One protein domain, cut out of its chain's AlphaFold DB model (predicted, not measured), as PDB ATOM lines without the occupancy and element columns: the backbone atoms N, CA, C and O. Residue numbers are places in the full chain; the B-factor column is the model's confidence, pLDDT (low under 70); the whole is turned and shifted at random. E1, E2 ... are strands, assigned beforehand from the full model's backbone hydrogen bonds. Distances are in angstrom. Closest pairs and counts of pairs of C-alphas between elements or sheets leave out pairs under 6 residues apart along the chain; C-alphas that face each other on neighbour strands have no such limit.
ATOM      1  N   ASP A  64     176.547 172.977 214.067       98.00
ATOM      2  CA  ASP A  64     177.808 172.280 213.824       98.00
ATOM      3  C   ASP A  64     178.066 172.136 212.320       98.00
ATOM      4  O   ASP A  64     177.355 171.438 211.592       98.00
ATOM      5  N   THR A  65     179.115 172.807 211.854       97.62
ATOM      6  CA  THR A  65     179.597 172.753 210.470       97.62
ATOM      7  C   THR A  65     181.035 172.243 210.384       97.62
ATOM      8  O   THR A  65     181.623 172.226 209.302       97.62
ATOM      9  N   SER A  66     181.610 171.796 211.505       96.56
ATOM     10  CA  SER A  66     183.029 171.445 211.633       96.56
ATOM     11  C   SER A  66     183.466 170.303 210.709       96.56
ATOM     12  O   SER A  66     184.615 170.265 210.269       96.56
ATOM     13  N   SER A  67     182.543 169.401 210.369       95.38
ATOM     14  CA  SER A  67     182.779 168.256 209.482       95.38
ATOM     15  C   SER A  67     182.677 168.579 207.984       95.38
ATOM     16  O   SER A  67     182.968 167.718 207.150       95.38
ATOM     17  N   TYR A  68     182.294 169.807 207.614       94.81
ATOM     18  CA  TYR A  68     182.054 170.203 206.227       94.81
ATOM     19  C   TYR A  68     183.177 171.091 205.686       94.81
ATOM     20  O   TYR A  68     183.664 172.004 206.347       94.81
ATOM     21  N   LYS A  69     183.561 170.858 204.427       91.62
ATOM     22  CA  LYS A  69     184.494 171.715 203.688       91.62
ATOM     23  C   LYS A  69     183.692 172.704 202.841       91.62
ATOM     24  O   LYS A  69     182.956 172.266 201.966       91.62
ATOM     25  N   ASP A  70     183.871 174.003 203.089       93.44
ATOM     26  CA  ASP A  70     183.114 175.101 202.450       93.44
ATOM     27  C   ASP A  70     181.576 175.024 202.655       93.44
ATOM     28  O   ASP A  70     180.801 174.975 201.689       93.44
ATOM     29  N   PRO A  71     181.107 174.940 203.916       96.38
ATOM     30  CA  PRO A  71     179.689 174.801 204.216       96.38
ATOM     31  C   PRO A  71     178.880 176.033 203.804       96.38
ATOM     32  O   PRO A  71     179.265 177.180 204.021       96.38
ATOM     33  N   HIS A  72     177.700 175.772 203.258       96.69
ATOM     34  CA  HIS A  72     176.648 176.760 203.055       96.69
ATOM     35  C   HIS A  72     175.390 176.273 203.767       96.69
ATOM     36  O   HIS A  72     175.128 175.073 203.811       96.69
ATOM     37  N   ILE A  73     174.601 177.186 204.318       97.00
ATOM     38  CA  ILE A  73     173.355 176.853 205.006       97.00
ATOM     39  C   ILE A  73     172.181 177.330 204.163       97.00
ATOM     40  O   ILE A  73     172.118 178.490 203.755       97.00
ATOM     41  N   LEU A  74     171.266 176.401 203.887       97.19
ATOM     42  CA  LEU A  74     169.972 176.685 203.285       97.19
ATOM     43  C   LEU A  74     168.953 176.943 204.381       97.19
ATOM     44  O   LEU A  74     168.827 176.108 205.272       97.19
ATOM     45  N   PHE A  75     168.182 178.020 204.265       97.50
ATOM     46  CA  PHE A  75     167.007 178.255 205.101       97.50
ATOM     47  C   PHE A  75     165.726 178.107 204.289       97.50
ATOM     48  O   PHE A  75     165.586 178.686 203.208       97.50
ATOM     49  N   ASN A  76     164.783 177.351 204.844       97.25
ATOM     50  CA  ASN A  76     163.422 177.231 204.355       97.25
ATOM     51  C   ASN A  76     162.456 177.826 205.371       97.25
ATOM     52  O   ASN A  76     162.313 177.308 206.474       97.25
ATOM     53  N   THR A  77     161.768 178.888 204.975       95.19
ATOM     54  CA  THR A  77     160.816 179.630 205.808       95.19
ATOM     55  C   THR A  77     159.361 179.307 205.463       95.19
ATOM     56  O   THR A  77     158.469 180.096 205.755       95.19
ATOM     57  N   THR A  78     159.115 178.159 204.824       95.25
ATOM     58  CA  THR A  78     157.774 177.711 204.423       95.25
ATOM     59  C   THR A  78     157.391 176.401 205.103       95.25
ATOM     60  O   THR A  78     158.253 175.643 205.559       95.25
ATOM     61  N   CYS A  79     156.091 176.109 205.122       94.62
ATOM     62  CA  CYS A  79     155.516 174.887 205.682       94.62
ATOM     63  C   CYS A  79     155.782 173.621 204.850       94.62
ATOM     64  O   CYS A  79     155.493 172.522 205.312       94.62
ATOM     65  N   PHE A  80     156.372 173.744 203.658       94.75
ATOM     66  CA  PHE A  80     156.635 172.613 202.773       94.75
ATOM     67  C   PHE A  80     158.100 172.204 202.817       94.75
ATOM     68  O   PHE A  80     158.994 173.045 202.747       94.75
ATOM     69  N   ALA A  81     158.371 170.900 202.864       94.31
ATOM     70  CA  ALA A  81     159.708 170.395 202.581       94.31
ATOM     71  C   ALA A  81     160.048 170.614 201.099       94.31
ATOM     72  O   ALA A  81     159.235 170.353 200.211       94.31
ATOM     73  N   ARG A  82     161.273 171.055 200.823       94.06
ATOM     74  CA  ARG A  82     161.719 171.461 199.486       94.06
ATOM     75  C   ARG A  82     162.876 170.603 199.023       94.06
ATOM     76  O   ARG A  82     163.703 170.176 199.825       94.06
ATOM     77  N   ASN A  83     162.927 170.346 197.720       94.19
ATOM     78  CA  ASN A  83     164.007 169.618 197.065       94.19
ATOM     79  C   ASN A  83     164.378 170.331 195.762       94.19
ATOM     80  O   ASN A  83     163.821 170.035 194.704       94.19
ATOM     81  N   GLU A  84     165.286 171.295 195.854       93.44
ATOM     82  CA  GLU A  84     165.513 172.287 194.806       93.44
ATOM     83  C   GLU A  84     166.940 172.298 194.284       93.44
ATOM     84  O   GLU A  84     167.888 171.857 194.936       93.44
ATOM     85  N   TRP A  85     167.069 172.808 193.063       94.06
ATOM     86  CA  TRP A  85     168.347 173.072 192.431       94.06
ATOM     87  C   TRP A  85     168.916 174.399 192.926       94.06
ATOM     88  O   TRP A  85     168.316 175.452 192.724       94.06
ATOM     89  N   ILE A  86     170.099 174.339 193.528       94.00
ATOM     90  CA  ILE A  86     170.825 175.478 194.089       94.00
ATOM     91  C   ILE A  86     172.097 175.682 193.278       94.00
ATOM     92  O   ILE A  86     172.806 174.715 192.989       94.00
ATOM     93  N   ASN A  87     172.380 176.932 192.920       92.38
ATOM     94  CA  ASN A  87     173.640 177.324 192.301       92.38
ATOM     95  C   ASN A  87     174.526 178.006 193.342       92.38
ATOM     96  O   ASN A  87     174.137 179.034 193.892       92.38
ATOM     97  N   ILE A  88     175.715 177.458 193.578       91.50
ATOM     98  CA  ILE A  88     176.747 178.085 194.405       91.50
ATOM     99  C   ILE A  88     178.026 178.170 193.584       91.50
ATOM    100  O   ILE A  88     178.621 177.145 193.251       91.50
ATOM    101  N   ASN A  89     178.464 179.388 193.260       88.38
ATOM    102  CA  ASN A  89     179.694 179.633 192.498       88.38
ATOM    103  C   ASN A  89     179.770 178.792 191.204       88.38
ATOM    104  O   ASN A  89     180.788 178.163 190.928       88.38
ATOM    105  N   ASN A  90     178.672 178.742 190.438       85.81
ATOM    106  CA  ASN A  90     178.494 177.930 189.222       85.81
ATOM    107  C   ASN A  90     178.471 176.404 189.430       85.81
ATOM    108  O   ASN A  90     178.482 175.654 188.454       85.81
ATOM    109  N   ASN A  91     178.391 175.927 190.674       89.19
ATOM    110  CA  ASN A  91     178.149 174.523 190.983       89.19
ATOM    111  C   ASN A  91     176.669 174.309 191.262       89.19
ATOM    112  O   ASN A  91     176.122 174.849 192.227       89.19
ATOM    113  N   TRP A  92     176.037 173.474 190.444       91.94
ATOM    114  CA  TRP A  92     174.642 173.111 190.631       91.94
ATOM    115  C   TRP A  92     174.524 171.852 191.470       91.94
ATOM    116  O   TRP A  92     175.060 170.805 191.113       91.94
ATOM    117  N   LEU A  93     173.766 171.932 192.558       92.69
ATOM    118  CA  LEU A  93     173.411 170.780 193.374       92.69
ATOM    119  C   LEU A  93     171.906 170.729 193.604       92.69
ATOM    120  O   LEU A  93     171.227 171.751 193.606       92.69
ATOM    121  N   LYS A  94     171.393 169.522 193.836       92.44
ATOM    122  CA  LYS A  94     170.020 169.320 194.295       92.44
ATOM    123  C   LYS A  94     170.048 169.098 195.800       92.44
ATOM    124  O   LYS A  94     170.706 168.151 196.240       92.44
ATOM    125  N   ALA A  95     169.381 169.966 196.550       93.69
ATOM    126  CA  ALA A  95     169.405 169.982 198.005       93.69
ATOM    127  C   ALA A  95     167.994 169.881 198.582       93.69
ATOM    128  O   ALA A  95     167.061 170.516 198.087       93.69
ATOM    129  N   ARG A  96     167.864 169.090 199.652       94.94
ATOM    130  CA  ARG A  96     166.625 168.960 200.414       94.94
ATOM    131  C   ARG A  96     166.722 169.759 201.706       94.94
ATOM    132  O   ARG A  96     167.713 169.646 202.418       94.94
ATOM    133  N   VAL A  97     165.666 170.494 202.021       96.94
ATOM    134  CA  VAL A  97     165.492 171.189 203.299       96.94
ATOM    135  C   VAL A  97     164.049 171.002 203.757       96.94
ATOM    136  O   VAL A  97     163.114 171.110 202.963       96.94
ATOM    137  N   ASN A  98     163.863 170.633 205.020       96.81
ATOM    138  CA  ASN A  98     162.532 170.390 205.575       96.81
ATOM    139  C   ASN A  98     161.797 171.716 205.844       96.81
ATOM    140  O   ASN A  98     162.384 172.791 205.715       96.81
ATOM    141  N   SER A  99     160.502 171.639 206.149       96.00
ATOM    142  CA  SER A  99     159.666 172.795 206.496       96.00
ATOM    143  C   SER A  99     160.247 173.568 207.679       96.00
ATOM    144  O   SER A  99     160.841 172.950 208.567       96.00
ATOM    145  N   TYR A 100     160.104 174.899 207.668       96.69
ATOM    146  CA  TYR A 100     160.598 175.815 208.709       96.69
ATOM    147  C   TYR A 100     161.918 175.353 209.323       96.69
ATOM    148  O   TYR A 100     161.994 175.014 210.502       96.69
ATOM    149  N   GLY A 101     162.942 175.228 208.490       96.94
ATOM    150  CA  GLY A 101     164.145 174.496 208.840       96.94
ATOM    151  C   GLY A 101     165.362 174.962 208.073       96.94
ATOM    152  O   GLY A 101     165.294 175.851 207.220       96.94
ATOM    153  N   TYR A 102     166.487 174.334 208.382       98.00
ATOM    154  CA  TYR A 102     167.741 174.573 207.689       98.00
ATOM    155  C   TYR A 102     168.458 173.272 207.345       98.00
ATOM    156  O   TYR A 102     168.204 172.224 207.939       98.00
ATOM    157  N   ALA A 103     169.369 173.351 206.378       97.75
ATOM    158  CA  ALA A 103     170.269 172.259 206.030       97.75
ATOM    159  C   ALA A 103     171.646 172.794 205.623       97.75
ATOM    160  O   ALA A 103     171.746 173.679 204.768       97.75
ATOM    161  N   VAL A 104     172.703 172.226 206.202       97.19
ATOM    162  CA  VAL A 104     174.085 172.422 205.762       97.19
ATOM    163  C   VAL A 104     174.299 171.633 204.474       97.19
ATOM    164  O   VAL A 104     174.038 170.431 204.392       97.19
ATOM    165  N   ILE A 105     174.793 172.322 203.457       95.50
ATOM    166  CA  ILE A 105     175.144 171.768 202.156       95.50
ATOM    167  C   ILE A 105     176.585 172.127 201.815       95.50
ATOM    168  O   ILE A 105     177.163 173.075 202.346       95.50
ATOM    169  N   VAL A 106     177.156 171.371 200.885       90.62
ATOM    170  CA  VAL A 106     178.464 171.665 200.298       90.62
ATOM    171  C   VAL A 106     178.325 171.752 198.784       90.62
ATOM    172  O   VAL A 106     177.590 170.941 198.203       90.62
ATOM    173  N   PRO A 107     179.009 172.704 198.125       87.06
ATOM    174  CA  PRO A 107     179.015 172.785 196.674       87.06
ATOM    175  C   PRO A 107     179.454 171.453 196.063       87.06
ATOM    176  O   PRO A 107     180.544 170.944 196.326       87.06
ATOM    177  N   LYS A 108     178.585 170.864 195.243       83.06
ATOM    178  CA  LYS A 108     178.880 169.633 194.512       83.06
ATOM    179  C   LYS A 108     178.198 169.693 193.164       83.06
ATOM    180  O   LYS A 108     176.979 169.571 193.099       83.06
ATOM    181  N   ASN A 109     178.983 169.850 192.102       81.50
ATOM    182  CA  ASN A 109     178.419 169.921 190.766       81.50
ATOM    183  C   ASN A 109     177.793 168.572 190.386       81.50
ATOM    184  O   ASN A 109     178.478 167.547 190.316       81.50
ATOM    185  N   LYS A 110     176.479 168.562 190.181       81.44
ATOM    186  CA  LYS A 110     175.746 167.427 189.627       81.44
ATOM    187  C   LYS A 110     175.610 167.604 188.122       81.44
ATOM    188  O   LYS A 110     175.333 168.694 187.635       81.44
ATOM    189  N   ILE A 111     175.759 166.495 187.403       75.69
ATOM    190  CA  ILE A 111     175.466 166.445 185.973       75.69
ATOM    191  C   ILE A 111     173.955 166.592 185.796       75.69
ATOM    192  O   ILE A 111     173.170 165.911 186.462       75.69
ATOM    193  N   VAL A 112     173.578 167.494 184.899       81.88
ATOM    194  CA  VAL A 112     172.201 167.762 184.492       81.88
ATOM    195  C   VAL A 112     171.988 167.123 183.129       81.88
ATOM    196  O   VAL A 112     172.814 167.299 182.239       81.88
ATOM    197  N   GLN A 375     166.919 180.764 201.053       95.19
ATOM    198  CA  GLN A 375     168.056 181.628 201.362       95.19
ATOM    199  C   GLN A 375     169.308 180.765 201.505       95.19
ATOM    200  O   GLN A 375     169.256 179.706 202.129       95.19
ATOM    201  N   VAL A 376     170.423 181.213 200.928       95.56
ATOM    202  CA  VAL A 376     171.711 180.509 200.961       95.56
ATOM    203  C   VAL A 376     172.731 181.407 201.642       95.56
ATOM    204  O   VAL A 376     172.981 182.510 201.161       95.56
ATOM    205  N   VAL A 377     173.331 180.940 202.737       95.88
ATOM    206  CA  VAL A 377     174.328 181.712 203.490       95.88
ATOM    207  C   VAL A 377     175.644 180.931 203.573       95.88
ATOM    208  O   VAL A 377     175.640 179.814 204.095       95.88
ATOM    209  N   PRO A 378     176.769 181.465 203.062       95.81
ATOM    210  CA  PRO A 378     178.077 180.838 203.235       95.81
ATOM    211  C   PRO A 378     178.533 180.948 204.693       95.81
ATOM    212  O   PRO A 378     178.385 182.000 205.317       95.81
ATOM    213  N   VAL A 379     179.133 179.884 205.232       96.00
ATOM    214  CA  VAL A 379     179.681 179.873 206.595       96.00
ATOM    215  C   VAL A 379     181.070 179.245 206.636       96.00
ATOM    216  O   VAL A 379     181.440 178.425 205.800       96.00
ATOM    217  N   LYS A 380     181.883 179.654 207.613       96.00
ATOM    218  CA  LYS A 380     183.166 178.989 207.879       96.00
ATOM    219  C   LYS A 380     182.913 177.736 208.723       96.00
ATOM    220  O   LYS A 380     182.032 177.792 209.571       96.00
ATOM    221  N   PRO A 381     183.686 176.650 208.561       97.31
ATOM    222  CA  PRO A 381     183.566 175.486 209.436       97.31
ATOM    223  C   PRO A 381     183.824 175.858 210.902       97.31
ATOM    224  O   PRO A 381     184.851 176.467 211.214       97.31
ATOM    225  N   HIS A 382     182.916 175.478 211.796       97.44
ATOM    226  CA  HIS A 382     183.056 175.644 213.243       97.44
ATOM    227  C   HIS A 382     182.244 174.576 213.997       97.44
ATOM    228  O   HIS A 382     181.267 174.059 213.448       97.44
ATOM    229  N   PRO A 383     182.622 174.225 215.241       97.06
ATOM    230  CA  PRO A 383     181.778 173.393 216.093       97.06
ATOM    231  C   PRO A 383     180.491 174.138 216.474       97.06
ATOM    232  O   PRO A 383     180.465 175.370 216.512       97.06
ATOM    233  N   GLY A 384     179.438 173.390 216.782       96.88
ATOM    234  CA  GLY A 384     178.149 173.912 217.230       96.88
ATOM    235  C   GLY A 384     177.377 172.863 218.029       96.88
ATOM    236  O   GLY A 384     177.762 171.697 218.070       96.88
ATOM    237  N   GLU A 385     176.306 173.282 218.693       97.75
ATOM    238  CA  GLU A 385     175.455 172.412 219.519       97.75
ATOM    239  C   GLU A 385     174.267 171.838 218.734       97.75
ATOM    240  O   GLU A 385     173.714 170.801 219.095       97.75
ATOM    241  N   LEU A 386     173.854 172.518 217.662       97.88
ATOM    242  CA  LEU A 386     172.736 172.117 216.821       97.88
ATOM    243  C   LEU A 386     173.205 171.224 215.666       97.88
ATOM    244  O   LEU A 386     174.293 171.437 215.121       97.88
ATOM    245  N   PRO A 387     172.373 170.259 215.234       97.69
ATOM    246  CA  PRO A 387     172.731 169.361 214.147       97.69
ATOM    247  C   PRO A 387     172.851 170.115 212.809       97.69
ATOM    248  O   PRO A 387     172.232 171.170 212.641       97.69
ATOM    249  N   PRO A 388     173.544 169.542 211.807       96.44
ATOM    250  CA  PRO A 388     173.681 170.138 210.472       96.44
ATOM    251  C   PRO A 388     172.365 170.292 209.691       96.44
ATOM    252  O   PRO A 388     172.334 170.920 208.636       96.44
ATOM    253  N   SER A 389     171.270 169.693 210.153       97.12
ATOM    254  CA  SER A 389     169.943 169.843 209.563       97.12
ATOM    255  C   SER A 389     168.892 169.721 210.655       97.12
ATOM    256  O   SER A 389     168.974 168.817 211.489       97.12
ATOM    257  N   LEU A 390     167.918 170.628 210.649       97.38
ATOM    258  CA  LEU A 390     166.830 170.660 211.622       97.38
ATOM    259  C   LEU A 390     165.570 171.253 210.985       97.38
ATOM    260  O   LEU A 390     165.647 172.174 210.172       97.38
ATOM    261  N   SER A 391     164.413 170.725 211.373       97.31
ATOM    262  CA  SER A 391     163.095 171.309 211.115       97.31
ATOM    263  C   SER A 391     162.520 171.749 212.454       97.31
ATOM    264  O   SER A 391     162.566 170.973 213.407       97.31
ATOM    265  N   PHE A 392     162.051 172.993 212.539       96.50
ATOM    266  CA  PHE A 392     161.468 173.536 213.767       96.50
ATOM    267  C   PHE A 392     159.966 173.293 213.856       96.50
ATOM    268  O   PHE A 392     159.447 173.184 214.958       96.50
ATOM    269  N   PHE A 393     159.288 173.247 212.707       96.94
ATOM    270  CA  PHE A 393     157.859 172.988 212.618       96.94
ATOM    271  C   PHE A 393     157.564 172.179 211.360       96.94
ATOM    272  O   PHE A 393     158.014 172.522 210.257       96.94
TER     273      PHE A 393
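AT A GLANCE: This is residues 64 to 112 and 375 to 393 of the 431 residues of an uncharacterized protein of Shigella sonnei (strain Ss046) (UniProt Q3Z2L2). A four-stranded sheet, E5, E1, E4 and E6, makes one wall, and a longer two-stranded hairpin, E2 and E3, slants over one face of it, close to the sheet where E2 begins and E3 ends and splayed away from it towards the hairpin's turn. The first printed residues and the link from E5 to E6 gather beyond one end of the wall. The printed part has 68 residues with no named helix and six named strands, E1 to E6 along the chain; the larger sheet has the order E5, E1, E4, E6, all antiparallel, and E2 and E3 are also antiparallel. The class is all strand, though only 31 of the 68 residues are in named elements. The whole is compact, with a radius of gyration of the C-alphas of 11.8 A, and flat, spanning 32 by 28 by 15 A.

IN THESE COORDINATES: In the larger sheet, E5 is residues 375 to 378, 10.2 A from first to last C-alpha. E1, residues 72 to 76, is 13.3 A long and begins with C-alpha 72 at (176.648, 176.760, 203.055). E4, residues 101 to 105, is 13.2 A long, and E6, residues 389 to 391, is 7.2 A long and ends with C-alpha 391 at (163.095, 171.309, 211.115). E2, residues 82 to 88, is 17.2 A long, and E3, residues 91 to 97, is 18.0 A long, ending with C-alpha 97 at (165.492, 171.189, 203.299).

HOW THE PARTS SIT: E1 and E4, the inner strands, are antiparallel at 155 degrees, with N 74 and O 103 2.9 A apart, within hydrogen-bond range. The edge strand E5 is antiparallel to E1 at 161 degrees, with N 73 and O 377 at 2.8 A. The other edge strand, E6, is antiparallel to E4 at 165 degrees, with N 102 and O 390 at 2.9 A. E2 and E3 form a hairpin, antiparallel at 151 degrees, with N 86 and O 93 at 2.8 A and N 82 and O 97 at 2.8 A. The closest C-alphas of E3 and E4 are those of Val 97 and Ala 103, 5.6 A apart. Those of E1 and E3 are Asn 76 and Val 97, 6.5 A apart. E2 and E5 are near each other, with 5 pairs of C-alphas within 10 A. E2 and E4 are apart, as are E3 and E5.

THE WHOLE: The two farthest C-alphas, those of Val 112 and Glu 385, are 35.5 A apart. Residues 113 to 374 are not printed, and C-alphas 112 and 375 are 22.2 A apart across this cut, which lies in the link from E4 to E5. Of the links printed whole, those from E1 to E2, E2 to E3 and E3 to E4 are tight, and that from E5 to E6 is short, with 10 residues. The mean pLDDT of the printed part is 94.1, and no printed residue is under 70.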